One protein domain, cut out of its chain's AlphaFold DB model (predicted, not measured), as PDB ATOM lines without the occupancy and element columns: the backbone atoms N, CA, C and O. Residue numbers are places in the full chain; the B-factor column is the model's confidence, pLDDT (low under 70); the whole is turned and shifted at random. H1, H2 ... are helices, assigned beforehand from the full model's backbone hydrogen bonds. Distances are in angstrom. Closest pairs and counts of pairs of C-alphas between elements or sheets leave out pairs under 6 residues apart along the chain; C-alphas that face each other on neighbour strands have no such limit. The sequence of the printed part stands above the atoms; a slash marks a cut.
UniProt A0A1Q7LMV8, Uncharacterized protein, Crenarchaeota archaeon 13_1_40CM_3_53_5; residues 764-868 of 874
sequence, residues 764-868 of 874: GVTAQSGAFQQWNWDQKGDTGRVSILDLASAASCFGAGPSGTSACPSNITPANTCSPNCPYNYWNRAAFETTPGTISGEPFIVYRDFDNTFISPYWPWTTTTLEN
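AT A GLANCE: This is residues 764 to 868 of the 874 residues of an uncharacterized protein of Crenarchaeota archaeon 13_1_40CM_3_53_5 (UniProt A0A1Q7LMV8). Little of this domain is regular structure: short helices H3 and H5 lie side by side, the end of H2 near both, among long loops, and residues 857 to 862 stick out before H6. The 105 printed residues, all helix in class, have 35 in six named helices, H1 to H6, and no named strand. The whole is compact, radius of gyration of the C-alphas 14.9 A, spanning 45 by 40 by 22 A.

IN THESE COORDINATES: H2, residues 771 to 778, measures 10.6 A; H3, 788 to 795, 10.3 A; H5, 842 to 848, 9.8 A. H1, 764 to 767, begins at C-alpha (174.751, 68.349, 36.988). H4 is 824 to 827; H6, 863 to 866, ends at C-alpha (169.621, 101.406, 31.837).

HOW THE PARTS SIT: H2 and H5 only just touch, with 3 pairs of C-alphas within 8 A, closest Asp 778 and Val 846, 4.9 A. H3 and H5 touch, closest C-alphas Ala 794 and Pro 843, 5.0 A, at a shallow tilt of 31 degrees, opposite ways. H4 is close to H3 but not clearly touching, closest C-alphas Trp 827 and Ala 794, 6.3 A. H1 and H6 touch no helix. Every O i to N i+4 pair is within hydrogen-bond range in H2, H3 and H5; H1, H4 and H6 are too short for one.

THE WHOLE: The farthest C-alphas, Ser 803 and Trp 859, are 45.7 A apart. The printed part has no cut. The links H3 to H4, H4 to H5 and H5 to H6 are long. pLDDT is under 70 at 781 to 783, 802 to 823 and 854 to 868.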
ATOM      1  N   GLY A 764     173.501  68.441  37.749       82.50
ATOM      2  CA  GLY A 764     174.751  68.349  36.988       82.50
ATOM      3  C   GLY A 764     175.163  69.683  36.352       82.50
ATOM      4  O   GLY A 764     174.969  70.742  36.947       82.50
ATOM      5  N   VAL A 765     175.726  69.624  35.142       83.06
ATOM      6  CA  VAL A 765     176.259  70.795  34.417       83.06
ATOM      7  C   VAL A 765     175.196  71.852  34.105       83.06
ATOM      8  O   VAL A 765     175.479  73.040  34.214       83.06
ATOM      9  N   THR A 766     173.956  71.449  33.812       80.31
ATOM     10  CA  THR A 766     172.854  72.378  33.487       80.31
ATOM     11  C   THR A 766     172.376  73.189  34.689       80.31
ATOM     12  O   THR A 766     171.748  74.229  34.533       80.31
ATOM     13  N   ALA A 767     172.683  72.738  35.906       81.25
ATOM     14  CA  ALA A 767     172.366  73.469  37.128       81.25
ATOM     15  C   ALA A 767     173.395  74.565  37.441       81.25
ATOM     16  O   ALA A 767     173.103  75.500  38.183       81.25
ATOM     17  N   GLN A 768     174.603  74.431  36.889       79.25
ATOM     18  CA  GLN A 768     175.740  75.330  37.092       79.25
ATOM     19  C   GLN A 768     176.020  76.208  35.862       79.25
ATOM     20  O   GLN A 768     176.985  76.967  35.860       79.25
ATOM     21  N   SER A 769     175.190  76.105  34.823       74.38
ATOM     22  CA  SER A 769     175.367  76.799  33.550       74.38
ATOM     23  C   SER A 769     174.704  78.164  33.505       74.38
ATOM     24  O   SER A 769     173.627  78.320  34.047       74.38
ATOM     25  N   GLY A 770     175.248  79.105  32.747       73.81
ATOM     26  CA  GLY A 770     174.643  80.427  32.545       73.81
ATOM     27  C   GLY A 770     175.499  81.457  33.236       73.81
ATOM     28  O   GLY A 770     175.125  81.988  34.273       73.81
ATOM     29  N   ALA A 771     176.690  81.695  32.689       75.56
ATOM     30  CA  ALA A 771     177.680  82.545  33.332       75.56
ATOM     31  C   ALA A 771     177.183  83.991  33.470       75.56
ATOM     32  O   ALA A 771     177.328  84.594  34.531       75.56
ATOM     33  N   PHE A 772     176.510  84.513  32.440       77.44
ATOM     34  CA  PHE A 772     175.848  85.806  32.531       77.44
ATOM     35  C   PHE A 772     174.648  85.800  33.497       77.44
ATOM     36  O   PHE A 772     174.527  86.679  34.347       77.44
ATOM     37  N   GLN A 773     173.769  84.799  33.387       77.62
ATOM     38  CA  GLN A 773     172.581  84.662  34.237       77.62
ATOM     39  C   GLN A 773     172.942  84.572  35.725       77.62
ATOM     40  O   GLN A 773     172.280  85.183  36.564       77.62
ATOM     41  N   GLN A 774     174.010  83.845  36.045       80.88
ATOM     42  CA  GLN A 774     174.564  83.782  37.384       80.88
ATOM     43  C   GLN A 774     175.051  85.150  37.844       80.88
ATOM     44  O   GLN A 774     174.618  85.598  38.899       80.88
ATOM     45  N   TRP A 775     175.912  85.808  37.060       81.06
ATOM     46  CA  TRP A 775     176.418  87.135  37.407       81.06
ATOM     47  C   TRP A 775     175.255  88.106  37.695       81.06
ATOM     48  O   TRP A 775     175.295  88.858  38.667       81.06
ATOM     49  N   ASN A 776     174.175  88.034  36.908       78.69
ATOM     50  CA  ASN A 776     172.980  88.853  37.101       78.69
ATOM     51  C   ASN A 776     172.214  88.514  38.394       78.69
ATOM     52  O   ASN A 776     171.586  89.385  38.991       78.69
ATOM     53  N   TRP A 777     172.255  87.264  38.853       82.69
ATOM     54  CA  TRP A 777     171.720  86.883  40.161       82.69
ATOM     55  C   TRP A 777     172.650  87.254  41.324       82.69
ATOM     56  O   TRP A 777     172.183  87.538  42.424       82.69
ATOM     57  N   ASP A 778     173.960  87.297  41.099       84.88
ATOM     58  CA  ASP A 778     174.923  87.677  42.134       84.88
ATOM     59  C   ASP A 778     174.812  89.162  42.516       84.88
ATOM     60  O   ASP A 778     175.225  89.557  43.604       84.88
ATOM     61  N   GLN A 779     174.188  89.986  41.672       80.06
ATOM     62  CA  GLN A 779     173.997  91.427  41.865       80.06
ATOM     63  C   GLN A 779     172.553  91.789  42.262       80.06
ATOM     64  O   GLN A 779     171.843  92.503  41.569       80.06
ATOM     65  N   LYS A 780     172.090  91.335  43.427       75.56
ATOM     66  CA  LYS A 780     170.701  91.515  43.904       75.56
ATOM     67  C   LYS A 780     170.100  92.922  43.769       75.56
ATOM     68  O   LYS A 780     168.878  93.050  43.703       75.56
ATOM     69  N   GLY A 781     170.922  93.967  43.816       69.00
ATOM     70  CA  GLY A 781     170.481  95.357  43.706       69.00
ATOM     71  C   GLY A 781     170.316  95.911  42.287       69.00
ATOM     72  O   GLY A 781     170.031  97.102  42.188       69.00
ATOM     73  N   ASP A 782     170.537  95.124  41.230       68.00
ATOM     74  CA  ASP A 782     170.508  95.602  39.835       68.00
ATOM     75  C   ASP A 782     171.473  96.779  39.590       68.00
ATOM     76  O   ASP A 782     171.197  97.718  38.846       68.00
ATOM     77  N   THR A 783     172.627  96.755  40.269       69.19
ATOM     78  CA  THR A 783     173.587  97.875  40.275       69.19
ATOM     79  C   THR A 783     174.612  97.812  39.141       69.19
ATOM     80  O   THR A 783     175.460  98.697  39.031       69.19
ATOM     81  N   GLY A 784     174.579  96.757  38.314       70.31
ATOM     82  CA  GLY A 784     175.560  96.538  37.243       70.31
ATOM     83  C   GLY A 784     176.946  96.099  37.740       70.31
ATOM     84  O   GLY A 784     177.883  95.976  36.945       70.31
ATOM     85  N   ARG A 785     177.074  95.840  39.048       78.62
ATOM     86  CA  ARG A 785     178.265  95.332  39.734       78.62
ATOM     87  C   ARG A 785     177.845  94.385  40.851       78.62
ATOM     88  O   ARG A 785     176.932  94.701  41.608       78.62
ATOM     89  N   VAL A 786     178.566  93.282  41.020       82.06
ATOM     90  CA  VAL A 786     178.465  92.480  42.246       82.06
ATOM     91  C   VAL A 786     179.312  93.157  43.315       82.06
ATOM     92  O   VAL A 786     180.542  93.209  43.240       82.06
ATOM     93  N   SER A 787     178.648  93.755  44.292       86.19
ATOM     94  CA  SER A 787     179.278  94.576  45.315       86.19
ATOM     95  C   SER A 787     179.471  93.819  46.627       86.19
ATOM     96  O   SER A 787     178.957  92.722  46.855       86.19
ATOM     97  N   ILE A 788     180.162  94.463  47.568       86.25
ATOM     98  CA  ILE A 788     180.306  93.932  48.928       86.25
ATOM     99  C   ILE A 788     178.956  93.817  49.653       86.25
ATOM    100  O   ILE A 788     178.816  93.011  50.571       86.25
ATOM    101  N   LEU A 789     177.955  94.609  49.249       86.88
ATOM    102  CA  LEU A 789     176.609  94.546  49.817       86.88
ATOM    103  C   LEU A 789     175.880  93.276  49.376       86.88
ATOM    104  O   LEU A 789     175.190  92.667  50.196       86.88
ATOM    105  N   ASP A 790     176.070  92.852  48.128       86.81
ATOM    106  CA  ASP A 790     175.473  91.627  47.597       86.81
ATOM    107  C   ASP A 790     176.065  90.401  48.297       86.81
ATOM    108  O   ASP A 790     175.330  89.590  48.866       86.81
ATOM    109  N   LEU A 791     177.398  90.353  48.399       87.69
ATOM    110  CA  LEU A 791     178.108  89.315  49.143       87.69
ATOM    111  C   LEU A 791     177.680  89.263  50.615       87.69
ATOM    112  O   LEU A 791     177.398  88.188  51.143       87.69
ATOM    113  N   ALA A 792     177.592  90.413  51.290       85.75
ATOM    114  CA  ALA A 792     177.126  90.471  52.673       85.75
ATOM    115  C   ALA A 792     175.669  89.993  52.809       85.75
ATOM    116  O   ALA A 792     175.336  89.313  53.783       85.75
ATOM    117  N   SER A 793     174.807  90.303  51.832       84.44
ATOM    118  CA  SER A 793     173.418  89.840  51.802       84.44
ATOM    119  C   SER A 793     173.341  88.319  51.681       84.44
ATOM    120  O   SER A 793     172.661  87.687  52.494       84.44
ATOM    121  N   ALA A 794     174.066  87.726  50.732       86.69
ATOM    122  CA  ALA A 794     174.101  86.280  50.535       86.69
ATOM    123  C   ALA A 794     174.711  85.557  51.744       86.69
ATOM    124  O   ALA A 794     174.105  84.636  52.293       86.69
ATOM    125  N   ALA A 795     175.860  86.031  52.238       85.06
ATOM    126  CA  ALA A 795     176.538  85.464  53.404       85.06
ATOM    127  C   ALA A 795     175.670  85.510  54.669       85.06
ATOM    128  O   ALA A 795     175.677  84.562  55.453       85.06
ATOM    129  N   SER A 796     174.867  86.566  54.851       82.19
ATOM    130  CA  SER A 796     173.942  86.660  55.987       82.19
ATOM    131  C   SER A 796     172.852  85.581  55.985       82.19
ATOM    132  O   SER A 796     172.237  85.352  57.026       82.19
ATOM    133  N   CYS A 797     172.631  84.911  54.847       80.75
ATOM    134  CA  CYS A 797     171.632  83.860  54.646       80.75
ATOM    135  C   CYS A 797     172.186  82.442  54.729       80.75
ATOM    136  O   CYS A 797     171.411  81.490  54.644       80.75
ATOM    137  N   PHE A 798     173.494  82.283  54.920       85.56
ATOM    138  CA  PHE A 798     174.109  80.974  55.073       85.56
ATOM    139  C   PHE A 798     173.464  80.188  56.230       85.56
ATOM    140  O   PHE A 798     173.409  80.659  57.367       85.56
ATOM    141  N   GLY A 799     172.963  78.986  55.937       82.19
ATOM    142  CA  GLY A 799     172.280  78.111  56.890       82.19
ATOM    143  C   GLY A 799     170.794  78.418  57.135       82.19
ATOM    144  O   GLY A 799     170.185  77.762  57.980       82.19
ATOM    145  N   ALA A 800     170.193  79.390  56.439       79.12
ATOM    146  CA  ALA A 800     168.756  79.679  56.537       79.12
ATOM    147  C   ALA A 800     167.901  78.650  55.763       79.12
ATOM    148  O   ALA A 800     168.371  78.115  54.762       79.12
ATOM    149  N   GLY A 801     166.648  78.413  56.197       73.12
ATOM    150  CA  GLY A 801     165.686  77.491  55.560       73.12
ATOM    151  C   GLY A 801     164.227  78.007  55.525       73.12
ATOM    152  O   GLY A 801     163.944  79.065  56.086       73.12
ATOM    153  N   PRO A 802     163.271  77.278  54.903       67.56
ATOM    154  CA  PRO A 802     161.998  77.817  54.380       67.56
ATOM    155  C   PRO A 802     160.883  78.140  55.400       67.56
ATOM    156  O   PRO A 802     159.782  78.546  55.017       67.56
ATOM    157  N   SER A 803     161.086  77.937  56.703       53.69
ATOM    158  CA  SER A 803     160.013  78.019  57.707       53.69
ATOM    159  C   SER A 803     159.691  79.462  58.155       53.69
ATOM    160  O   SER A 803     160.139  79.877  59.224       53.69
ATOM    161  N   GLY A 804     158.876  80.214  57.389       50.84
ATOM    162  CA  GLY A 804     158.374  81.528  57.845       50.84
ATOM    163  C   GLY A 804     157.495  82.404  56.920       50.84
ATOM    164  O   GLY A 804     157.443  83.604  57.160       50.84
ATOM    165  N   THR A 805     156.797  81.879  55.906       43.56
ATOM    166  CA  THR A 805     156.177  82.589  54.747       43.56
ATOM    167  C   THR A 805     155.084  83.674  54.980       43.56
ATOM    168  O   THR A 805     154.063  83.676  54.290       43.56
ATOM    169  N   SER A 806     155.252  84.651  55.875       41.62
ATOM    170  CA  SER A 806     154.343  85.810  55.992       41.62
ATOM    171  C   SER A 806     155.040  87.140  55.653       41.62
ATOM    172  O   SER A 806     155.897  87.581  56.411       41.62
ATOM    173  N   ALA A 807     154.643  87.735  54.517       43.62
ATOM    174  CA  ALA A 807     154.795  89.120  54.027       43.62
ATOM    175  C   ALA A 807     155.968  89.993  54.545       43.62
ATOM    176  O   ALA A 807     155.997  90.399  55.705       43.62
ATOM    177  N   CYS A 808     156.857  90.410  53.630       48.19
ATOM    178  CA  CYS A 808     157.855  91.464  53.860       48.19
ATOM    179  C   CYS A 808     157.167  92.818  54.171       48.19
ATOM    180  O   CYS A 808     156.420  93.316  53.326       48.19
ATOM    181  N   PRO A 809     157.406  93.460  55.333       44.47
ATOM    182  CA  PRO A 809     156.968  94.834  55.577       44.47
ATOM    183  C   PRO A 809     157.893  95.808  54.838       44.47
ATOM    184  O   PRO A 809     159.112  95.724  54.971       44.47
ATOM    185  N   SER A 810     157.333  96.782  54.122       46.25
ATOM    186  CA  SER A 810     158.048  97.760  53.282       46.25
ATOM    187  C   SER A 810     159.001  98.729  54.015       46.25
ATOM    188  O   SER A 810     159.514  99.649  53.389       46.25
ATOM    189  N   ASN A 811     159.231  98.582  55.328       43.94
ATOM    190  CA  ASN A 811     159.761  99.665  56.175       43.94
ATOM    191  C   ASN A 811     160.981  99.291  57.051       43.94
ATOM    192  O   ASN A 811     161.204  99.945  58.069       43.94
ATOM    193  N   ILE A 812     161.782  98.268  56.713       44.44
ATOM    194  CA  ILE A 812     162.979  97.915  57.508       44.44
ATOM    195  C   ILE A 812     164.256  98.441  56.839       44.44
ATOM    196  O   ILE A 812     164.689  97.945  55.806       44.44
ATOM    197  N   THR A 813     164.881  99.424  57.483       39.06
ATOM    198  CA  THR A 813     166.286  99.822  57.304       39.06
ATOM    199  C   THR A 813     167.028  99.527  58.619       39.06
ATOM    200  O   THR A 813     166.503  99.892  59.673       39.06
ATOM    201  N   PRO A 814     168.213  98.872  58.622       46.50
ATOM    202  CA  PRO A 814     169.037  98.448  57.485       46.50
ATOM    203  C   PRO A 814     168.791  96.987  57.045       46.50
ATOM    204  O   PRO A 814     168.431  96.128  57.845       46.50
ATOM    205  N   ALA A 815     169.035  96.701  55.763       45.47
ATOM    206  CA  ALA A 815     168.665  95.479  55.033       45.47
ATOM    207  C   ALA A 815     169.461  94.185  55.365       45.47
ATOM    208  O   ALA A 815     169.430  93.230  54.589       45.47
ATOM    209  N   ASN A 816     170.158  94.106  56.508       47.47
ATOM    210  CA  ASN A 816     171.260  93.147  56.720       47.47
ATOM    211  C   ASN A 816     171.006  92.066  57.787       47.47
ATOM    212  O   ASN A 816     171.896  91.714  58.557       47.47
ATOM    213  N   THR A 817     169.808  91.492  57.837       50.66
ATOM    214  CA  THR A 817     169.573  90.254  58.599       50.66
ATOM    215  C   THR A 817     168.755  89.304  57.741       50.66
ATOM    216  O   THR A 817     167.681  89.709  57.294       50.66
ATOM    217  N   CYS A 818     169.182  88.046  57.560       58.31
ATOM    218  CA  CYS A 818     168.313  86.981  57.036       58.31
ATOM    219  C   CYS A 818     167.263  86.558  58.071       58.31
ATOM    220  O   CYS A 818     167.150  85.411  58.486       58.31
ATOM    221  N   SER A 819     166.491  87.550  58.506       50.25
ATOM    222  CA  SER A 819     165.247  87.430  59.245       50.25
ATOM    223  C   SER A 819     164.143  87.101  58.234       50.25
ATOM    224  O   SER A 819     164.125  87.656  57.129       50.25
ATOM    225  N   PRO A 820     163.266  86.132  58.512       46.53
ATOM    226  CA  PRO A 820     163.489  84.774  58.027       46.53
ATOM    227  C   PRO A 820     163.186  84.563  56.536       46.53
ATOM    228  O   PRO A 820     163.258  83.435  56.077       46.53
ATOM    229  N   ASN A 821     162.809  85.593  55.761       51.06
ATOM    230  CA  ASN A 821     162.140  85.357  54.472       51.06
ATOM    231  C   ASN A 821     162.372  86.388  53.350       51.06
ATOM    232  O   ASN A 821     161.908  86.137  52.242       51.06
ATOM    233  N   CYS A 822     163.046  87.531  53.568       54.47
ATOM    234  CA  CYS A 822     163.175  88.547  52.498       54.47
ATOM    235  C   CYS A 822     164.408  88.366  51.579       54.47
ATOM    236  O   CYS A 822     164.285  88.623  50.384       54.47
ATOM    237  N   PRO A 823     165.587  87.903  52.046       68.50
ATOM    238  CA  PRO A 823     166.687  87.531  51.148       68.50
ATOM    239  C   PRO A 823     166.703  86.037  50.791       68.50
ATOM    240  O   PRO A 823     167.243  85.695  49.747       68.50
ATOM    241  N   TYR A 824     166.090  85.165  51.606       76.69
ATOM    242  CA  TYR A 824     166.112  83.709  51.398       76.69
ATOM    243  C   TYR A 824     165.543  83.305  50.031       76.69
ATOM    244  O   TYR A 824     166.229  82.648  49.264       76.69
ATOM    245  N   ASN A 825     164.333  83.760  49.681       78.12
ATOM    246  CA  ASN A 825     163.699  83.393  48.405       78.12
ATOM    247  C   ASN A 825     164.492  83.869  47.178       78.12
ATOM    248  O   ASN A 825     164.413  83.257  46.120       78.12
ATOM    249  N   TYR A 826     165.244  84.963  47.317       83.12
ATOM    250  CA  TYR A 826     166.103  85.459  46.248       83.12
ATOM    251  C   TYR A 826     167.360  84.592  46.105       83.12
ATOM    252  O   TYR A 826     167.680  84.143  45.004       83.12
ATOM    253  N   TRP A 827     168.050  84.345  47.223       86.38
ATOM    254  CA  TRP A 827     169.342  83.659  47.259       86.38
ATOM    255  C   TRP A 827     169.242  82.135  47.209       86.38
ATOM    256  O   TRP A 827     170.225  81.490  46.898       86.38
ATOM    257  N   ASN A 828     168.107  81.523  47.520       85.81
ATOM    258  CA  ASN A 828     168.031  80.069  47.544       85.81
ATOM    259  C   ASN A 828     168.051  79.483  46.124       85.81
ATOM    260  O   ASN A 828     167.258  79.878  45.260       85.81
ATOM    261  N   ARG A 829     168.961  78.533  45.886       87.69
ATOM    262  CA  ARG A 829     169.087  77.771  44.640       87.69
ATOM    263  C   ARG A 829     169.327  76.306  44.972       87.69
ATOM    264  O   ARG A 829     170.423  75.934  45.377       87.69
ATOM    265  N   ALA A 830     168.308  75.478  44.745       86.19
ATOM    266  CA  ALA A 830     168.302  74.058  45.101       86.19
ATOM    267  C   ALA A 830     169.535  73.284  44.600       86.19
ATOM    268  O   ALA A 830     170.024  72.376  45.269       86.19
ATOM    269  N   ALA A 831     170.077  73.666  43.442       85.75
ATOM    270  CA  ALA A 831     171.254  73.031  42.859       85.75
ATOM    271  C   ALA A 831     172.557  73.241  43.652       85.75
ATOM    272  O   ALA A 831     173.512  72.487  43.467       85.75
ATOM    273  N   PHE A 832     172.618  74.269  44.498       87.06
ATOM    274  CA  PHE A 832     173.808  74.640  45.270       87.06
ATOM    275  C   PHE A 832     173.690  74.232  46.746       87.06
ATOM    276  O   PHE A 832     174.572  74.523  47.557       87.06
ATOM    277  N   GLU A 833     172.611  73.532  47.100       87.50
ATOM    278  CA  GLU A 833     172.330  73.102  48.458       87.50
ATOM    279  C   GLU A 833     173.110  71.838  48.831       87.50
ATOM    280  O   GLU A 833     173.063  70.806  48.162       87.50
ATOM    281  N   THR A 834     173.769  71.877  49.984       85.12
ATOM    282  CA  THR A 834     174.298  70.676  50.652       85.12
ATOM    283  C   THR A 834     173.233  69.972  51.497       85.12
ATOM    284  O   THR A 834     173.336  68.775  51.760       85.12
ATOM    285  N   THR A 835     172.204  70.711  51.925       84.81
ATOM    286  CA  THR A 835     171.021  70.212  52.637       84.81
ATOM    287  C   THR A 835     169.776  70.800  51.970       84.81
ATOM    288  O   THR A 835     169.692  72.025  51.904       84.81
ATOM    289  N   PRO A 836     168.813  69.977  51.512       85.88
ATOM    290  CA  PRO A 836     167.632  70.465  50.805       85.88
ATOM    291  C   PRO A 836     166.887  71.582  51.547       85.88
ATOM    292  O   PRO A 836     166.569  71.442  52.732       85.88
ATOM    293  N   GLY A 837     166.591  72.675  50.847       79.81
ATOM    294  CA  GLY A 837     165.958  73.875  51.389       79.81
ATOM    295  C   GLY A 837     166.852  74.675  52.338       79.81
ATOM    296  O   GLY A 837     166.332  75.349  53.219       79.81
ATOM    297  N   THR A 838     168.178  74.547  52.258       84.38
ATOM    298  CA  THR A 838     169.111  75.310  53.100       84.38
ATOM    299  C   THR A 838     170.176  75.987  52.254       84.38
ATOM    300  O   THR A 838     170.983  75.316  51.605       84.38
ATOM    301  N   ILE A 839     170.243  77.317  52.346       84.19
ATOM    302  CA  ILE A 839     171.291  78.105  51.686       84.19
ATOM    303  C   ILE A 839     172.659  77.669  52.223       84.19
ATOM    304  O   ILE A 839     172.908  77.712  53.430       84.19
ATOM    305  N   SER A 840     173.553  77.246  51.334       87.44
ATOM    306  CA  SER A 840     174.899  76.778  51.673       87.44
ATOM    307  C   SER A 840     175.945  77.116  50.607       87.44
ATOM    308  O   SER A 840     176.902  77.813  50.935       87.44
ATOM    309  N   GLY A 841     175.793  76.660  49.361       87.00
ATOM    310  CA  GLY A 841     176.744  76.947  48.277       87.00
ATOM    311  C   GLY A 841     176.595  78.345  47.668       87.00
ATOM    312  O   GLY A 841     177.544  78.875  47.099       87.00
ATOM    313  N   GLU A 842     175.436  78.977  47.827       89.69
ATOM    314  CA  GLU A 842     175.078  80.238  47.171       89.69
ATOM    315  C   GLU A 842     176.009  81.413  47.521       89.69
ATOM    316  O   GLU A 842     176.466  82.080  46.595       89.69
ATOM    317  N   PRO A 843     176.409  81.652  48.790       88.44
ATOM    318  CA  PRO A 843     177.346  82.732  49.104       88.44
ATOM    319  C   PRO A 843     178.720  82.577  48.443       88.44
ATOM    320  O   PRO A 843     179.393  83.576  48.203       88.44
ATOM    321  N   PHE A 844     179.150  81.343  48.152       88.19
ATOM    322  CA  PHE A 844     180.403  81.096  47.440       88.19
ATOM    323  C   PHE A 844     180.296  81.486  45.964       88.19
ATOM    324  O   PHE A 844     181.257  82.013  45.415       88.19
ATOM    325  N   ILE A 845     179.131  81.274  45.346       86.12
ATOM    326  CA  ILE A 845     178.859  81.716  43.975       86.12
ATOM    327  C   ILE A 845     178.863  83.252  43.895       86.12
ATOM    328  O   ILE A 845     179.572  83.801  43.061       86.12
ATOM    329  N   VAL A 846     178.221  83.941  44.845       87.62
ATOM    330  CA  VAL A 846     178.217  85.418  44.906       87.62
ATOM    331  C   VAL A 846     179.607  85.985  45.167       87.62
ATOM    332  O   VAL A 846     180.026  86.954  44.538       87.62
ATOM    333  N   TYR A 847     180.362  85.368  46.083       86.56
ATOM    334  CA  TYR A 847     181.767  85.717  46.298       86.56
ATOM    335  C   TYR A 847     182.580  85.580  45.013       86.56
ATOM    336  O   TYR A 847     183.526  86.332  44.792       86.56
ATOM    337  N   ARG A 848     182.200  84.625  44.164       79.56
ATOM    338  CA  ARG A 848     182.900  84.335  42.930       79.56
ATOM    339  C   ARG A 848     182.736  85.428  41.873       79.56
ATOM    340  O   ARG A 848     183.654  85.658  41.098       79.56
ATOM    341  N   ASP A 849     181.613  86.124  41.856       80.25
ATOM    342  CA  ASP A 849     181.429  87.245  40.941       80.25
ATOM    343  C   ASP A 849     181.749  88.603  41.586       80.25
ATOM    344  O   ASP A 849     181.564  89.634  40.949       80.25
ATOM    345  N   PHE A 850     182.280  88.630  42.816       84.50
ATOM    346  CA  PHE A 850     182.628  89.866  43.523       84.50
ATOM    347  C   PHE A 850     183.523  90.794  42.684       84.50
ATOM    348  O   PHE A 850     184.530  90.372  42.125       84.50
ATOM    349  N   ASP A 851     183.147  92.076  42.631       77.19
ATOM    350  CA  ASP A 851     183.756  93.136  41.820       77.19
ATOM    351  C   ASP A 851     183.615  92.994  40.295       77.19
ATOM    352  O   ASP A 851     183.964  93.937  39.579       77.19
ATOM    353  N   ASN A 852     182.990  91.925  39.784       76.56
ATOM    354  CA  ASN A 852     182.655  91.835  38.365       76.56
ATOM    355  C   ASN A 852     181.600  92.882  37.994       76.56
ATOM    356  O   ASN A 852     180.507  92.950  38.572       76.56
ATOM    357  N   THR A 853     181.916  93.666  36.968       73.06
ATOM    358  CA  THR A 853     181.020  94.648  36.354       73.06
ATOM    359  C   THR A 853     180.501  94.163  35.006       73.06
ATOM    360  O   THR A 853     181.154  93.379  34.318       73.06
ATOM    361  N   PHE A 854     179.306  94.609  34.628       63.88
ATOM    362  CA  PHE A 854     178.633  94.149  33.409       63.88
ATOM    363  C   PHE A 854     178.671  95.137  32.254       63.88
ATOM    364  O   PHE A 854     178.977  94.738  31.140       63.88
ATOM    365  N   ILE A 855     178.411  96.415  32.521       60.41
ATOM    366  CA  ILE A 855     178.312  97.463  31.492       60.41
ATOM    367  C   ILE A 855     179.449  98.485  31.688       60.41
ATOM    368  O   ILE A 855     179.283  99.695  31.638       60.41
ATOM    369  N   SER A 856     180.644  97.990  32.009       54.66
ATOM    370  CA  SER A 856     181.791  98.821  32.380       54.66
ATOM    371  C   SER A 856     182.932  98.670  31.370       54.66
ATOM    372  O   SER A 856     183.157  97.542  30.923       54.66
ATOM    373  N   PRO A 857     183.705  99.735  31.061       48.22
ATOM    374  CA  PRO A 857     183.620 101.106  31.595       48.22
ATOM    375  C   PRO A 857     183.401 102.226  30.556       48.22
ATOM    376  O   PRO A 857     183.545 103.395  30.918       48.22
ATOM    377  N   TYR A 858     183.102 101.938  29.288       58.47
ATOM    378  CA  TYR A 858     183.137 102.988  28.262       58.47
ATOM    379  C   TYR A 858     181.819 103.757  28.106       58.47
ATOM    380  O   TYR A 858     180.778 103.194  27.791       58.47
ATOM    381  N   TRP A 859     181.958 105.072  28.336       50.31
ATOM    382  CA  TRP A 859     180.963 106.153  28.384       50.31
ATOM    383  C   TRP A 859     179.859 105.963  29.443       50.31
ATOM    384  O   TRP A 859     179.322 104.870  29.589       50.31
ATOM    385  N   PRO A 860     179.543 106.975  30.278       51.03
ATOM    386  CA  PRO A 860     178.750 106.747  31.479       51.03
ATOM    387  C   PRO A 860     177.306 106.399  31.124       51.03
ATOM    388  O   PRO A 860     176.473 107.279  30.910       51.03
ATOM    389  N   TRP A 861     177.003 105.104  31.156       60.59
ATOM    390  CA  TRP A 861     175.642 104.614  31.255       60.59
ATOM    391  C   TRP A 861     175.006 105.250  32.496       60.59
ATOM    392  O   TRP A 861     175.448 105.060  33.631       60.59
ATOM    393  N   THR A 862     173.994 106.079  32.271       58.72
ATOM    394  CA  THR A 862     173.188 106.702  33.323       58.72
ATOM    395  C   THR A 862     172.046 105.767  33.725       58.72
ATOM    396  O   THR A 862     171.723 104.808  33.029       58.72
ATOM    397  N   THR A 863     171.367 106.040  34.841       55.66
ATOM    398  CA  THR A 863     170.203 105.227  35.239       55.66
ATOM    399  C   THR A 863     169.099 105.236  34.178       55.66
ATOM    400  O   THR A 863     168.454 104.219  33.978       55.66
ATOM    401  N   THR A 864     168.937 106.338  33.436       56.44
ATOM    402  CA  THR A 864     167.965 106.462  32.336       56.44
ATOM    403  C   THR A 864     168.349 105.681  31.078       56.44
ATOM    404  O   THR A 864     167.477 105.294  30.314       56.44
ATOM    405  N   THR A 865     169.637 105.417  30.835       58.50
ATOM    406  CA  THR A 865     170.069 104.562  29.707       58.50
ATOM    407  C   THR A 865     169.906 103.080  30.046       58.50
ATOM    408  O   THR A 865     169.641 102.270  29.164       58.50
ATOM    409  N   LEU A 866     169.982 102.734  31.339       57.06
ATOM    410  CA  LEU A 866     169.621 101.406  31.837       57.06
ATOM    411  C   LEU A 866     168.109 101.140  31.771       57.06
ATOM    412  O   LEU A 866     167.733  99.983  31.708       57.06
ATOM    413  N   GLU A 867     167.239 102.157  31.730       55.97
ATOM    414  CA  GLU A 867     165.778 101.955  31.624       55.97
ATOM    415  C   GLU A 867     165.355 101.283  30.303       55.97
ATOM    416  O   GLU A 867     164.367 100.551  30.281       55.97
ATOM    417  N   ASN A 868     166.117 101.482  29.218       63.53
ATOM    418  CA  ASN A 868     165.895 100.803  27.932       63.53
ATOM    419  C   ASN A 868     166.467  99.376  27.905       63.53
ATOM    420  O   ASN A 868     166.177  98.612  26.978       63.53
TER     421      ASN A 868